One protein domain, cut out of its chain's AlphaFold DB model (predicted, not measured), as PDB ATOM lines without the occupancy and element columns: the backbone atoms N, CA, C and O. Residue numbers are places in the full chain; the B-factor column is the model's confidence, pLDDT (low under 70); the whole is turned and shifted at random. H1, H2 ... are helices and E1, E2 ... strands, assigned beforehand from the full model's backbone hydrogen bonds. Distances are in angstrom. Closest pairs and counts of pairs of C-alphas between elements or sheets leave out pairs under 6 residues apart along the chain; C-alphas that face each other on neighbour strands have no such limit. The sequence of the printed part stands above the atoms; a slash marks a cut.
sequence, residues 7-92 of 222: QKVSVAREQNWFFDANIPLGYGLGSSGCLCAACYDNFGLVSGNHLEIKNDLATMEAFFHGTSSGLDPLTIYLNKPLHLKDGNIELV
ATOM      1  N   GLN A   7     116.613  93.162 149.852       95.62
ATOM      2  CA  GLN A   7     116.094  94.425 150.372       95.62
ATOM      3  C   GLN A   7     114.566  94.399 150.373       95.62
ATOM      4  O   GLN A   7     113.963  94.673 151.411       95.62
ATOM      5  N   LYS A   8     113.935  93.958 149.274       96.00
ATOM      6  CA  LYS A   8     112.470  93.779 149.225       96.00
ATOM      7  C   LYS A   8     111.963  92.793 150.273       96.00
ATOM      8  O   LYS A   8     110.960  93.070 150.926       96.00
ATOM      9  N   VAL A   9     112.677  91.685 150.485       94.94
ATOM     10  CA  VAL A   9     112.340  90.720 151.549       94.94
ATOM     11  C   VAL A   9     112.374  91.385 152.929       94.94
ATOM     12  O   VAL A   9     111.490  91.151 153.752       94.94
ATOM     13  N   SER A  10     113.376  92.230 153.191       96.12
ATOM     14  CA  SER A  10     113.506  92.928 154.478       96.12
ATOM     15  C   SER A  10     112.346  93.897 154.712       96.12
ATOM     16  O   SER A  10     111.759  93.881 155.793       96.12
ATOM     17  N   VAL A  11     111.953  94.653 153.681       97.44
ATOM     18  CA  VAL A  11     110.796  95.561 153.730       97.44
ATOM     19  C   VAL A  11     109.490  94.794 153.956       97.44
ATOM     20  O   VAL A  11     108.714  95.162 154.834       97.44
ATOM     21  N   ALA A  12     109.252  93.699 153.225       96.38
ATOM     22  CA  ALA A  12     108.052  92.875 153.406       96.38
ATOM     23  C   ALA A  12     107.953  92.311 154.835       96.38
ATOM     24  O   ALA A  12     106.874  92.281 155.431       96.38
ATOM     25  N   ARG A  13     109.094  91.927 155.425       94.94
ATOM     26  CA  ARG A  13     109.167  91.479 156.820       94.94
ATOM     27  C   ARG A  13     108.840  92.602 157.807       94.94
ATOM     28  O   ARG A  13     108.088  92.364 158.744       94.94
ATOM     29  N   GLU A  14     109.370  93.808 157.608       97.50
ATOM     30  CA  GLU A  14     109.048  94.984 158.440       97.50
ATOM     31  C   GLU A  14     107.567  95.375 158.346       97.50
ATOM     32  O   GLU A  14     106.976  95.839 159.321       97.50
ATOM     33  N   GLN A  15     106.944  95.122 157.195       97.25
ATOM     34  CA  GLN A  15     105.516  95.321 156.957       97.25
ATOM     35  C   GLN A  15     104.633  94.153 157.429       97.25
ATOM     36  O   GLN A  15     103.424  94.196 157.220       97.25
ATOM     37  N   ASN A  16     105.198  93.126 158.075       95.94
ATOM     38  CA  ASN A  16     104.482  91.940 158.562       95.94
ATOM     39  C   ASN A  16     103.693  91.191 157.476       95.94
ATOM     40  O   ASN A  16     102.580  90.717 157.718       95.94
ATOM     41  N   TRP A  17     104.260  91.067 156.275       95.69
ATOM     42  CA  TRP A  17     103.673  90.204 155.252       95.69
ATOM     43  C   TRP A  17     103.621  88.756 155.751       95.69
ATOM     44  O   TRP A  17     104.582  88.249 156.336       95.69
ATOM     45  N   PHE A  18     102.508  88.078 155.482       92.00
ATOM     46  CA  PHE A  18     102.329  86.654 155.748       92.00
ATOM     47  C   PHE A  18     101.952  85.931 154.458       92.00
ATOM     48  O   PHE A  18     101.349  86.505 153.553       92.00
ATOM     49  N   PHE A  19     102.339  84.663 154.372       90.50
ATOM     50  CA  PHE A  19     101.973  83.803 153.259       90.50
ATOM     51  C   PHE A  19     100.658  83.097 153.584       90.50
ATOM     52  O   PHE A  19     100.600  82.325 154.541       90.50
ATOM     53  N   ASP A  20      99.626  83.373 152.793       89.75
ATOM     54  CA  ASP A  20      98.329  82.707 152.870       89.75
ATOM     55  C   ASP A  20      98.134  81.829 151.632       89.75
ATOM     56  O   ASP A  20      98.270  82.293 150.498       89.75
ATOM     57  N   ALA A  21      97.864  80.544 151.850       85.31
ATOM     58  CA  ALA A  21      97.718  79.561 150.789       85.31
ATOM     59  C   ALA A  21      96.620  78.555 151.126       85.31
ATOM     60  O   ALA A  21      96.518  78.054 152.243       85.31
ATOM     61  N   ASN A  22      95.852  78.187 150.106       81.62
ATOM     62  CA  ASN A  22      94.794  77.183 150.185       81.62
ATOM     63  C   ASN A  22      95.268  75.768 149.790       81.62
ATOM     64  O   ASN A  22      94.445  74.861 149.694       81.62
ATOM     65  N   ILE A  23      96.573  75.567 149.564       79.44
ATOM     66  CA  ILE A  23      97.165  74.256 149.264       79.44
ATOM     67  C   ILE A  23      97.554  73.565 150.584       79.44
ATOM     68  O   ILE A  23      98.443  74.061 151.282       79.44
ATOM     69  N   PRO A  24      96.961  72.403 150.927       72.81
ATOM     70  CA  PRO A  24      97.259  71.700 152.174       72.81
ATOM     71  C   PRO A  24      98.738  71.315 152.332       72.81
ATOM     72  O   PRO A  24      99.364  70.738 151.434       72.81
ATOM     73  N   LEU A  25      99.294  71.573 153.519       72.38
ATOM     74  CA  LEU A  25     100.680  71.243 153.859       72.38
ATOM     75  C   LEU A  25     100.872  69.729 154.042       72.38
ATOM     76  O   LEU A  25     100.195  69.095 154.846       72.38
ATOM     77  N   GLY A  26     101.849  69.149 153.336       66.19
ATOM     78  CA  GLY A  26     102.260  67.748 153.531       66.19
ATOM     79  C   GLY A  26     101.463  66.696 152.746       66.19
ATOM     80  O   GLY A  26     101.708  65.503 152.918       66.19
ATOM     81  N   TYR A  27     100.569  67.112 151.843       67.62
ATOM     82  CA  TYR A  27      99.706  66.207 151.061       67.62
ATOM     83  C   TYR A  27     100.258  65.846 149.674       67.62
ATOM     84  O   TYR A  27      99.694  65.016 148.964       67.62
ATOM     85  N   GLY A  28     101.407  66.419 149.298       70.75
ATOM     86  CA  GLY A  28     102.031  66.158 148.000       70.75
ATOM     87  C   GLY A  28     101.450  66.963 146.841       70.75
ATOM     88  O   GLY A  28     101.634  66.555 145.701       70.75
ATOM     89  N   LEU A  29     100.773  68.075 147.136       78.25
ATOM     90  CA  LEU A  29     100.193  69.004 146.161       78.25
ATOM     91  C   LEU A  29     101.098  70.216 145.864       78.25
ATOM     92  O   LEU A  29     100.629  71.232 145.369       78.25
ATOM     93  N   GLY A  30     102.391  70.140 146.197       83.44
ATOM     94  CA  GLY A  30     103.350  71.206 145.882       83.44
ATOM     95  C   GLY A  30     103.283  72.433 146.799       83.44
ATOM     96  O   GLY A  30     103.600  73.532 146.362       83.44
ATOM     97  N   SER A  31     102.902  72.285 148.074       86.25
ATOM     98  CA  SER A  31     102.812  73.420 149.010       86.25
ATOM     99  C   SER A  31     104.153  74.147 149.227       86.25
ATOM    100  O   SER A  31     104.178  75.371 149.314       86.25
ATOM    101  N   SER A  32     105.279  73.417 149.263       89.12
ATOM    102  CA  SER A  32     106.627  74.017 149.272       89.12
ATOM    103  C   SER A  32     106.898  74.786 147.986       89.12
ATOM    104  O   SER A  32     107.361  75.923 148.031       89.12
ATOM    105  N   GLY A  33     106.548  74.186 146.848       92.31
ATOM    106  CA  GLY A  33     106.668  74.808 145.539       92.31
ATOM    107  C   GLY A  33     105.845  76.093 145.431       92.31
ATOM    108  O   GLY A  33     106.326  77.068 144.869       92.31
ATOM    109  N   CYS A  34     104.655  76.133 146.036       93.25
ATOM    110  CA  CYS A  34     103.793  77.313 146.077       93.25
ATOM    111  C   CYS A  34     104.450  78.478 146.817       93.25
ATOM    112  O   CYS A  34     104.505  79.587 146.288       93.25
ATOM    113  N   LEU A  35     105.028  78.217 147.993       93.31
ATOM    114  CA  LEU A  35     105.784  79.227 148.730       93.31
ATOM    115  C   LEU A  35     107.014  79.695 147.941       93.31
ATOM    116  O   LEU A  35     107.267  80.894 147.853       93.31
ATOM    117  N   CYS A  36     107.768  78.773 147.334       94.88
ATOM    118  CA  CYS A  36     108.913  79.129 146.494       94.88
ATOM    119  C   CYS A  36     108.501  80.006 145.306       94.88
ATOM    120  O   CYS A  36     109.138  81.029 145.074       94.88
ATOM    121  N   ALA A  37     107.429  79.641 144.600       94.81
ATOM    122  CA  ALA A  37     106.896  80.398 143.474       94.81
ATOM    123  C   ALA A  37     106.422  81.794 143.899       94.81
ATOM    124  O   ALA A  37     106.813  82.772 143.272       94.81
ATOM    125  N   ALA A  38     105.662  81.908 144.992       94.69
ATOM    126  CA  ALA A  38     105.184  83.196 145.500       94.69
ATOM    127  C   ALA A  38     106.337  84.111 145.942       94.69
ATOM    128  O   ALA A  38     106.345  85.305 145.632       94.69
ATOM    129  N   CYS A  39     107.341  83.556 146.627       94.75
ATOM    130  CA  CYS A  39     108.550  84.291 146.990       94.75
ATOM    131  C   CYS A  39     109.345  84.728 145.753       94.75
ATOM    132  O   CYS A  39     109.836  85.854 145.719       94.75
ATOM    133  N   TYR A  40     109.484  83.861 144.748       95.25
ATOM    134  CA  TYR A  40     110.195  84.191 143.515       95.25
ATOM    135  C   TYR A  40     109.453  85.256 142.697       95.25
ATOM    136  O   TYR A  40     110.087  86.150 142.157       95.25
ATOM    137  N   ASP A  41     108.122  85.231 142.673       94.94
ATOM    138  CA  ASP A  41     107.308  86.247 141.995       94.94
ATOM    139  C   ASP A  41     107.440  87.636 142.641       94.94
ATOM    140  O   ASP A  41     107.621  88.642 141.959       94.94
ATOM    141  N   ASN A  42     107.441  87.698 143.977       94.69
ATOM    142  CA  ASN A  42     107.494  88.972 144.703       94.69
ATOM    143  C   ASN A  42     108.916  89.528 144.875       94.69
ATOM    144  O   ASN A  42     109.121  90.747 144.901       94.69
ATOM    145  N   PHE A  43     109.901  88.643 145.032       95.56
ATOM    146  CA  PHE A  43     111.263  89.011 145.425       95.56
ATOM    147  C   PHE A  43     112.327  88.561 144.427       95.56
ATOM    148  O   PHE A  43     113.494  88.906 144.599       95.56
ATOM    149  N   GLY A  44     111.968  87.797 143.399       93.50
ATOM    150  CA  GLY A  44     112.897  87.360 142.369       93.50
ATOM    151  C   GLY A  44     113.394  88.525 141.525       93.50
ATOM    152  O   GLY A  44     112.649  89.421 141.128       93.50
ATOM    153  N   LEU A  45     114.680  88.489 141.203       90.38
ATOM    154  CA  LEU A  45     115.276  89.304 140.153       90.38
ATOM    155  C   LEU A  45     114.979  88.617 138.815       90.38
ATOM    156  O   LEU A  45     115.866  88.029 138.196       90.38
ATOM    157  N   VAL A  46     113.694  88.618 138.434       79.38
ATOM    158  CA  VAL A  46     113.166  87.822 137.316       79.38
ATOM    159  C   VAL A  46     113.916  88.166 136.034       79.38
ATOM    160  O   VAL A  46     113.780  89.251 135.469       79.38
ATOM    161  N   SER A  47     114.712  87.213 135.573       73.81
ATOM    162  CA  SER A  47     115.424  87.274 134.307       73.81
ATOM    163  C   SER A  47     115.634  85.852 133.803       73.81
ATOM    164  O   SER A  47     115.735  84.921 134.599       73.81
ATOM    165  N   GLY A  48     115.647  85.677 132.482       82.12
ATOM    166  CA  GLY A  48     115.923  84.379 131.877       82.12
ATOM    167  C   GLY A  48     114.714  83.632 131.323       82.12
ATOM    168  O   GLY A  48     113.561  84.054 131.414       82.12
ATOM    169  N   ASN A  49     115.005  82.505 130.677       90.00
ATOM    170  CA  ASN A  49     113.995  81.587 130.150       90.00
ATOM    171  C   ASN A  49     113.470  80.638 131.252       90.00
ATOM    172  O   ASN A  49     113.973  80.605 132.374       90.00
ATOM    173  N   HIS A  50     112.468  79.815 130.929       89.31
ATOM    174  CA  HIS A  50     111.847  78.901 131.896       89.31
ATOM    175  C   HIS A  50     112.823  77.898 132.539       89.31
ATOM    176  O   HIS A  50     112.541  77.403 133.626       89.31
ATOM    177  N   LEU A  51     113.951  77.572 131.895       91.06
ATOM    178  CA  LEU A  51     114.933  76.634 132.438       91.06
ATOM    179  C   LEU A  51     115.807  77.295 133.508       91.06
ATOM    180  O   LEU A  51     116.124  76.658 134.510       91.06
ATOM    181  N   GLU A  52     116.153  78.568 133.320       92.25
ATOM    182  CA  GLU A  52     116.846  79.376 134.331       92.25
ATOM    183  C   GLU A  52     115.950  79.567 135.558       92.25
ATOM    184  O   GLU A  52     116.344  79.195 136.663       92.25
ATOM    185  N   ILE A  53     114.693  79.966 135.338       94.19
ATOM    186  CA  ILE A  53     113.676  80.084 136.395       94.19
ATOM    187  C   ILE A  53     113.512  78.755 137.150       94.19
ATOM    188  O   ILE A  53     113.468  78.734 138.378       94.19
ATOM    189  N   LYS A  54     113.483  77.617 136.441       94.44
ATOM    190  CA  LYS A  54     113.425  76.290 137.075       94.44
ATOM    191  C   LYS A  54     114.589  76.059 138.036       94.44
ATOM    192  O   LYS A  54     114.383  75.491 139.105       94.44
ATOM    193  N   ASN A  55     115.805  76.428 137.644       93.94
ATOM    194  CA  ASN A  55     117.004  76.172 138.441       93.94
ATOM    195  C   ASN A  55     117.038  77.047 139.701       93.94
ATOM    196  O   ASN A  55     117.413  76.563 140.775       93.94
ATOM    197  N   ASP A  56     116.586  78.295 139.595       95.19
ATOM    198  CA  ASP A  56     116.423  79.178 140.749       95.19
ATOM    199  C   ASP A  56     115.385  78.614 141.726       95.19
ATOM    200  O   ASP A  56     115.667  78.428 142.914       95.19
ATOM    201  N   LEU A  57     114.209  78.242 141.212       95.25
ATOM    202  CA  LEU A  57     113.134  77.643 142.002       95.25
ATOM    203  C   LEU A  57     113.550  76.307 142.635       95.25
ATOM    204  O   LEU A  57     113.230  76.054 143.796       95.25
ATOM    205  N   ALA A  58     114.315  75.474 141.923       94.69
ATOM    206  CA  ALA A  58     114.888  74.242 142.466       94.69
ATOM    207  C   ALA A  58     115.846  74.529 143.633       94.69
ATOM    208  O   ALA A  58     115.818  73.830 144.647       94.69
ATOM    209  N   THR A  59     116.667  75.577 143.516       94.94
ATOM    210  CA  THR A  59     117.583  76.006 144.584       94.94
ATOM    211  C   THR A  59     116.813  76.462 145.824       94.94
ATOM    212  O   THR A  59     117.220  76.155 146.944       94.94
ATOM    213  N   MET A  60     115.689  77.162 145.642       94.25
ATOM    214  CA  MET A  60     114.816  77.563 146.748       94.25
ATOM    215  C   MET A  60     114.145  76.354 147.404       94.25
ATOM    216  O   MET A  60     114.182  76.213 148.625       94.25
ATOM    217  N   GLU A  61     113.556  75.462 146.610       93.81
ATOM    218  CA  GLU A  61     112.788  74.335 147.137       93.81
ATOM    219  C   GLU A  61     113.671  73.265 147.799       93.81
ATOM    220  O   GLU A  61     113.233  72.579 148.727       93.81
ATOM    221  N   ALA A  62     114.943  73.165 147.401       92.19
ATOM    222  CA  ALA A  62     115.920  72.294 148.048       92.19
ATOM    223  C   ALA A  62     116.068  72.568 149.559       92.19
ATOM    224  O   ALA A  62     116.448  71.660 150.295       92.19
ATOM    225  N   PHE A  63     115.707  73.760 150.049       90.44
ATOM    226  CA  PHE A  63     115.646  74.047 151.486       90.44
ATOM    227  C   PHE A  63     114.702  73.100 152.250       90.44
ATOM    228  O   PHE A  63     115.010  72.705 153.372       90.44
ATOM    229  N   PHE A  64     113.576  72.702 151.649       84.75
ATOM    230  CA  PHE A  64     112.568  71.868 152.315       84.75
ATOM    231  C   PHE A  64     112.900  70.376 152.262       84.75
ATOM    232  O   PHE A  64     112.645  69.651 153.222       84.75
ATOM    233  N   HIS A  65     113.467  69.915 151.143       77.50
ATOM    234  CA  HIS A  65     113.578  68.479 150.841       77.50
ATOM    235  C   HIS A  65     115.021  68.002 150.606       77.50
ATOM    236  O   HIS A  65     115.248  66.826 150.321       77.50
ATOM    237  N   GLY A  66     116.008  68.896 150.710       83.12
ATOM    238  CA  GLY A  66     117.429  68.648 150.437       83.12
ATOM    239  C   GLY A  66     117.776  68.647 148.944       83.12
ATOM    240  O   GLY A  66     118.782  69.229 148.545       83.12
ATOM    241  N   THR A  67     116.938  68.035 148.106       83.81
ATOM    242  CA  THR A  67     117.039  68.090 146.641       83.81
ATOM    243  C   THR A  67     115.685  68.428 146.021       83.81
ATOM    244  O   THR A  67     114.644  67.994 146.512       83.81
ATOM    245  N   SER A  68     115.689  69.193 144.928       87.44
ATOM    246  CA  SER A  68     114.484  69.512 144.155       87.44
ATOM    247  C   SER A  68     114.772  69.469 142.652       87.44
ATOM    248  O   SER A  68     115.873  69.788 142.204       87.44
ATOM    249  N   SER A  69     113.773  69.046 141.874       88.19
ATOM    250  CA  SER A  69     113.775  69.131 140.409       88.19
ATOM    251  C   SER A  69     113.377  70.520 139.889       88.19
ATOM    252  O   SER A  69     113.581  70.804 138.705       88.19
ATOM    253  N   GLY A  70     112.782  71.355 140.750       91.81
ATOM    254  CA  GLY A  70     112.179  72.645 140.421       91.81
ATOM    255  C   GLY A  70     110.854  72.551 139.666       91.81
ATOM    256  O   GLY A  70     110.338  73.579 139.245       91.81
ATOM    257  N   LEU A  71     110.298  71.352 139.452       91.88
ATOM    258  CA  LEU A  71     109.113  71.170 138.602       91.88
ATOM    259  C   LEU A  71     107.823  71.660 139.260       91.88
ATOM    260  O   LEU A  71     107.040  72.349 138.606       91.88
ATOM    261  N   ASP A  72     107.617  71.326 140.534       90.69
ATOM    262  CA  ASP A  72     106.449  71.754 141.306       90.69
ATOM    263  C   ASP A  72     106.370  73.292 141.367       90.69
ATOM    264  O   ASP A  72     105.380  73.851 140.883       90.69
ATOM    265  N   PRO A  73     107.410  74.017 141.843       93.94
ATOM    266  CA  PRO A  73     107.381  75.474 141.849       93.94
ATOM    267  C   PRO A  73     107.315  76.077 140.441       93.94
ATOM    268  O   PRO A  73     106.632  77.080 140.265       93.94
ATOM    269  N   LEU A  74     107.964  75.487 139.427       95.00
ATOM    270  CA  LEU A  74     107.900  76.015 138.056       95.00
ATOM    271  C   LEU A  74     106.484  75.928 137.476       95.00
ATOM    272  O   LEU A  74     106.027  76.877 136.842       95.00
ATOM    273  N   THR A  75     105.793  74.805 137.691       92.38
ATOM    274  CA  THR A  75     104.412  74.607 137.216       92.38
ATOM    275  C   THR A  75     103.482  75.652 137.826       92.38
ATOM    276  O   THR A  75     102.675  76.248 137.113       92.38
ATOM    277  N   ILE A  76     103.637  75.911 139.129       92.38
ATOM    278  CA  ILE A  76     102.850  76.906 139.865       92.38
ATOM    279  C   ILE A  76     103.178  78.317 139.372       92.38
ATOM    280  O   ILE A  76     102.272  79.062 139.012       92.38
ATOM    281  N   TYR A  77     104.465  78.662 139.298       94.12
ATOM    282  CA  TYR A  77     104.929  79.989 138.895       94.12
ATOM    283  C   TYR A  77     104.488  80.357 137.472       94.12
ATOM    284  O   TYR A  77     104.001  81.458 137.230       94.12
ATOM    285  N   LEU A  78     104.618  79.432 136.516       92.44
ATOM    286  CA  LEU A  78     104.211  79.678 135.130       92.44
ATOM    287  C   LEU A  78     102.700  79.561 134.912       92.44
ATOM    288  O   LEU A  78     102.223  79.966 133.850       92.44
ATOM    289  N   ASN A  79     101.980  78.967 135.868       90.81
ATOM    290  CA  ASN A  79     100.566  78.619 135.767       90.81
ATOM    291  C   ASN A  79     100.229  77.904 134.440       90.81
ATOM    292  O   ASN A  79      99.279  78.247 133.732       90.81
ATOM    293  N   LYS A  80     101.085  76.949 134.051       89.81
ATOM    294  CA  LYS A  80     100.984  76.189 132.795       89.81
ATOM    295  C   LYS A  80     101.371  74.730 133.017       89.81
ATOM    296  O   LYS A  80     102.337  74.476 133.736       89.81
ATOM    297  N   PRO A  81     100.702  73.770 132.351       90.44
ATOM    298  CA  PRO A  81     101.144  72.385 132.385       90.44
ATOM    299  C   PRO A  81     102.533  72.241 131.757       90.44
ATOM    300  O   PRO A  81     102.835  72.840 130.718       90.44
ATOM    301  N   LEU A  82     103.362  71.406 132.381       92.00
ATOM    302  CA  LEU A  82     104.686  71.043 131.892       92.00
ATOM    303  C   LEU A  82     104.642  69.631 131.306       92.00
ATOM    304  O   LEU A  82     104.214  68.689 131.973       92.00
ATOM    305  N   HIS A  83     105.119  69.470 130.076       92.19
ATOM    306  CA  HIS A  83     105.310  68.166 129.456       92.19
ATOM    307  C   HIS A  83     106.786  67.782 129.535       92.19
ATOM    308  O   HIS A  83     107.646  68.449 128.961       92.19
ATOM    309  N   LEU A  84     107.083  66.714 130.276       90.06
ATOM    310  CA  LEU A  84     108.431  66.166 130.366       90.06
ATOM    311  C   LEU A  84     108.606  65.064 129.329       90.06
ATOM    312  O   LEU A  84     107.993  64.001 129.449       90.06
ATOM    313  N   LYS A  85     109.476  65.298 128.348       85.00
ATOM    314  CA  LYS A  85     109.755  64.349 127.271       85.00
ATOM    315  C   LYS A  85     111.253  64.259 127.020       85.00
ATOM    316  O   LYS A  85     111.903  65.267 126.764       85.00
ATOM    317  N   ASP A  86     111.801  63.050 127.132       84.50
ATOM    318  CA  ASP A  86     113.219  62.758 126.873       84.50
ATOM    319  C   ASP A  86     114.196  63.674 127.642       84.50
ATOM    320  O   ASP A  86     115.247  64.064 127.144       84.50
ATOM    321  N   GLY A  87     113.830  64.041 128.875       81.88
ATOM    322  CA  GLY A  87     114.616  64.939 129.731       81.88
ATOM    323  C   GLY A  87     114.419  66.434 129.453       81.88
ATOM    324  O   GLY A  87     114.912  67.254 130.227       81.88
ATOM    325  N   ASN A  88     113.660  66.792 128.417       86.50
ATOM    326  CA  ASN A  88     113.284  68.168 128.109       86.50
ATOM    327  C   ASN A  88     111.963  68.546 128.780       86.50
ATOM    328  O   ASN A  88     111.102  67.697 129.024       86.50
ATOM    329  N   ILE A  89     111.815  69.838 129.069       90.69
ATOM    330  CA  ILE A  89     110.588  70.429 129.602       90.69
ATOM    331  C   ILE A  89     109.981  71.286 128.500       90.69
ATOM    332  O   ILE A  89     110.585  72.260 128.060       90.69
ATOM    333  N   GLU A  90     108.778  70.927 128.074       91.69
ATOM    334  CA  GLU A  90     107.997  71.680 127.102       91.69
ATOM    335  C   GLU A  90     106.804  72.331 127.803       91.69
ATOM    336  O   GLU A  90     106.071  71.684 128.557       91.69
ATOM    337  N   LEU A  91     106.584  73.621 127.545       90.69
ATOM    338  CA  LEU A  91     105.386  74.309 128.018       90.69
ATOM    339  C   LEU A  91     104.197  73.909 127.150       90.69
ATOM    340  O   LEU A  91     104.200  74.123 125.936       90.69
ATOM    341  N   VAL A  92     103.151  73.381 127.779       89.94
ATOM    342  CA  VAL A  92     101.913  73.060 127.074       89.94
ATOM    343  C   VAL A  92     101.152  74.363 126.832       89.94
ATOM    344  O   VAL A  92     100.605  74.971 127.748       89.94
TER     345      VAL A  92
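What this domain is: This is residues 7 to 92 of the 222 residues of an uncharacterized protein of Saprospiraceae bacterium (UniProt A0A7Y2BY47). Three short helices, H2, H3 and H4, cross one another steeply and make the core, their centres forming a triangle. H1 lies off one end of this core, close to the end of H2, and a small hairpin of two strands, E1 and E2, lies at the opposite end, beyond H4. A long stretch with no named element, residues 15 to 30, leads from H1 back to the core. The printed part has 86 residues, with four named helices and then two named strands along the chain in the order H1, H2, H3, H4, E1, E2; the sheet E1 - E2 is antiparallel, and the class is mostly helix. The whole is compact, with a radius of gyration of the C-alphas of 13.4 A, and the C-alphas span 45 by 31 by 24 A.

Where its parts are: H1 is residues 7 to 14 and begins with C-alpha 7 at (116.094, 94.425, 150.372). H2 is residues 31 to 43, 18.1 A from first to last C-alpha. H3 is residues 50 to 65, 21.7 A long, with C-alpha 50 at (111.847, 78.901, 131.896) and a kink of 32 degrees near residue 59. H4 is residues 71 to 78, 10.4 A long. E1 is residues 82 to 85 and E2 is residues 88 to 91, where C-alpha 91 is at (105.386, 74.309, 128.018).

How they stand to each other: H2 and H4 touch, the same way at a steep tilt of 43 degrees; their closest C-alphas, of Gly 33 and Pro 73, are 3.8 A apart. H3 touches H2 with residues 57 to 64 alone, opposite ways at a steep tilt of 55 degrees, closest at the C-alphas of Cys 36 and Met 60, 6.1 A. H3 and H4 touch, opposite ways at a steep tilt of 52 degrees, closest at the C-alphas of Lys 54 and Leu 74, 5.6 A. H1 and H2 are close but not clearly touching, with the C-alphas of Lys 8 and Phe 43 closest at 6.2 A; they run opposite ways at a steep tilt of 67 degrees, only just short of about perpendicular. H1 is apart from H3 and H4. E1 and E2 form a hairpin, with N 83 and O 90 at 2.8 A and N 88 and O 85 at 2.9 A, within hydrogen-bond range. H3 and E2 are near each other. The closest C-alphas of H4 and E1, of Thr 75 and Leu 82, are 6.4 A apart. In H1, H2 and H4 every O i to N i+4 pair is within hydrogen-bond range; in H3, 9 of 12 are.

The domain as a whole: The C-alphas of Glu 14 and Asp 86, the two farthest apart, are 45.3 A apart. The printed part has no cut. The link from H1 to H2, 16 residues, is long. The mean pLDDT of the printed part is 89.6, and residues 26 to 27 are under 70.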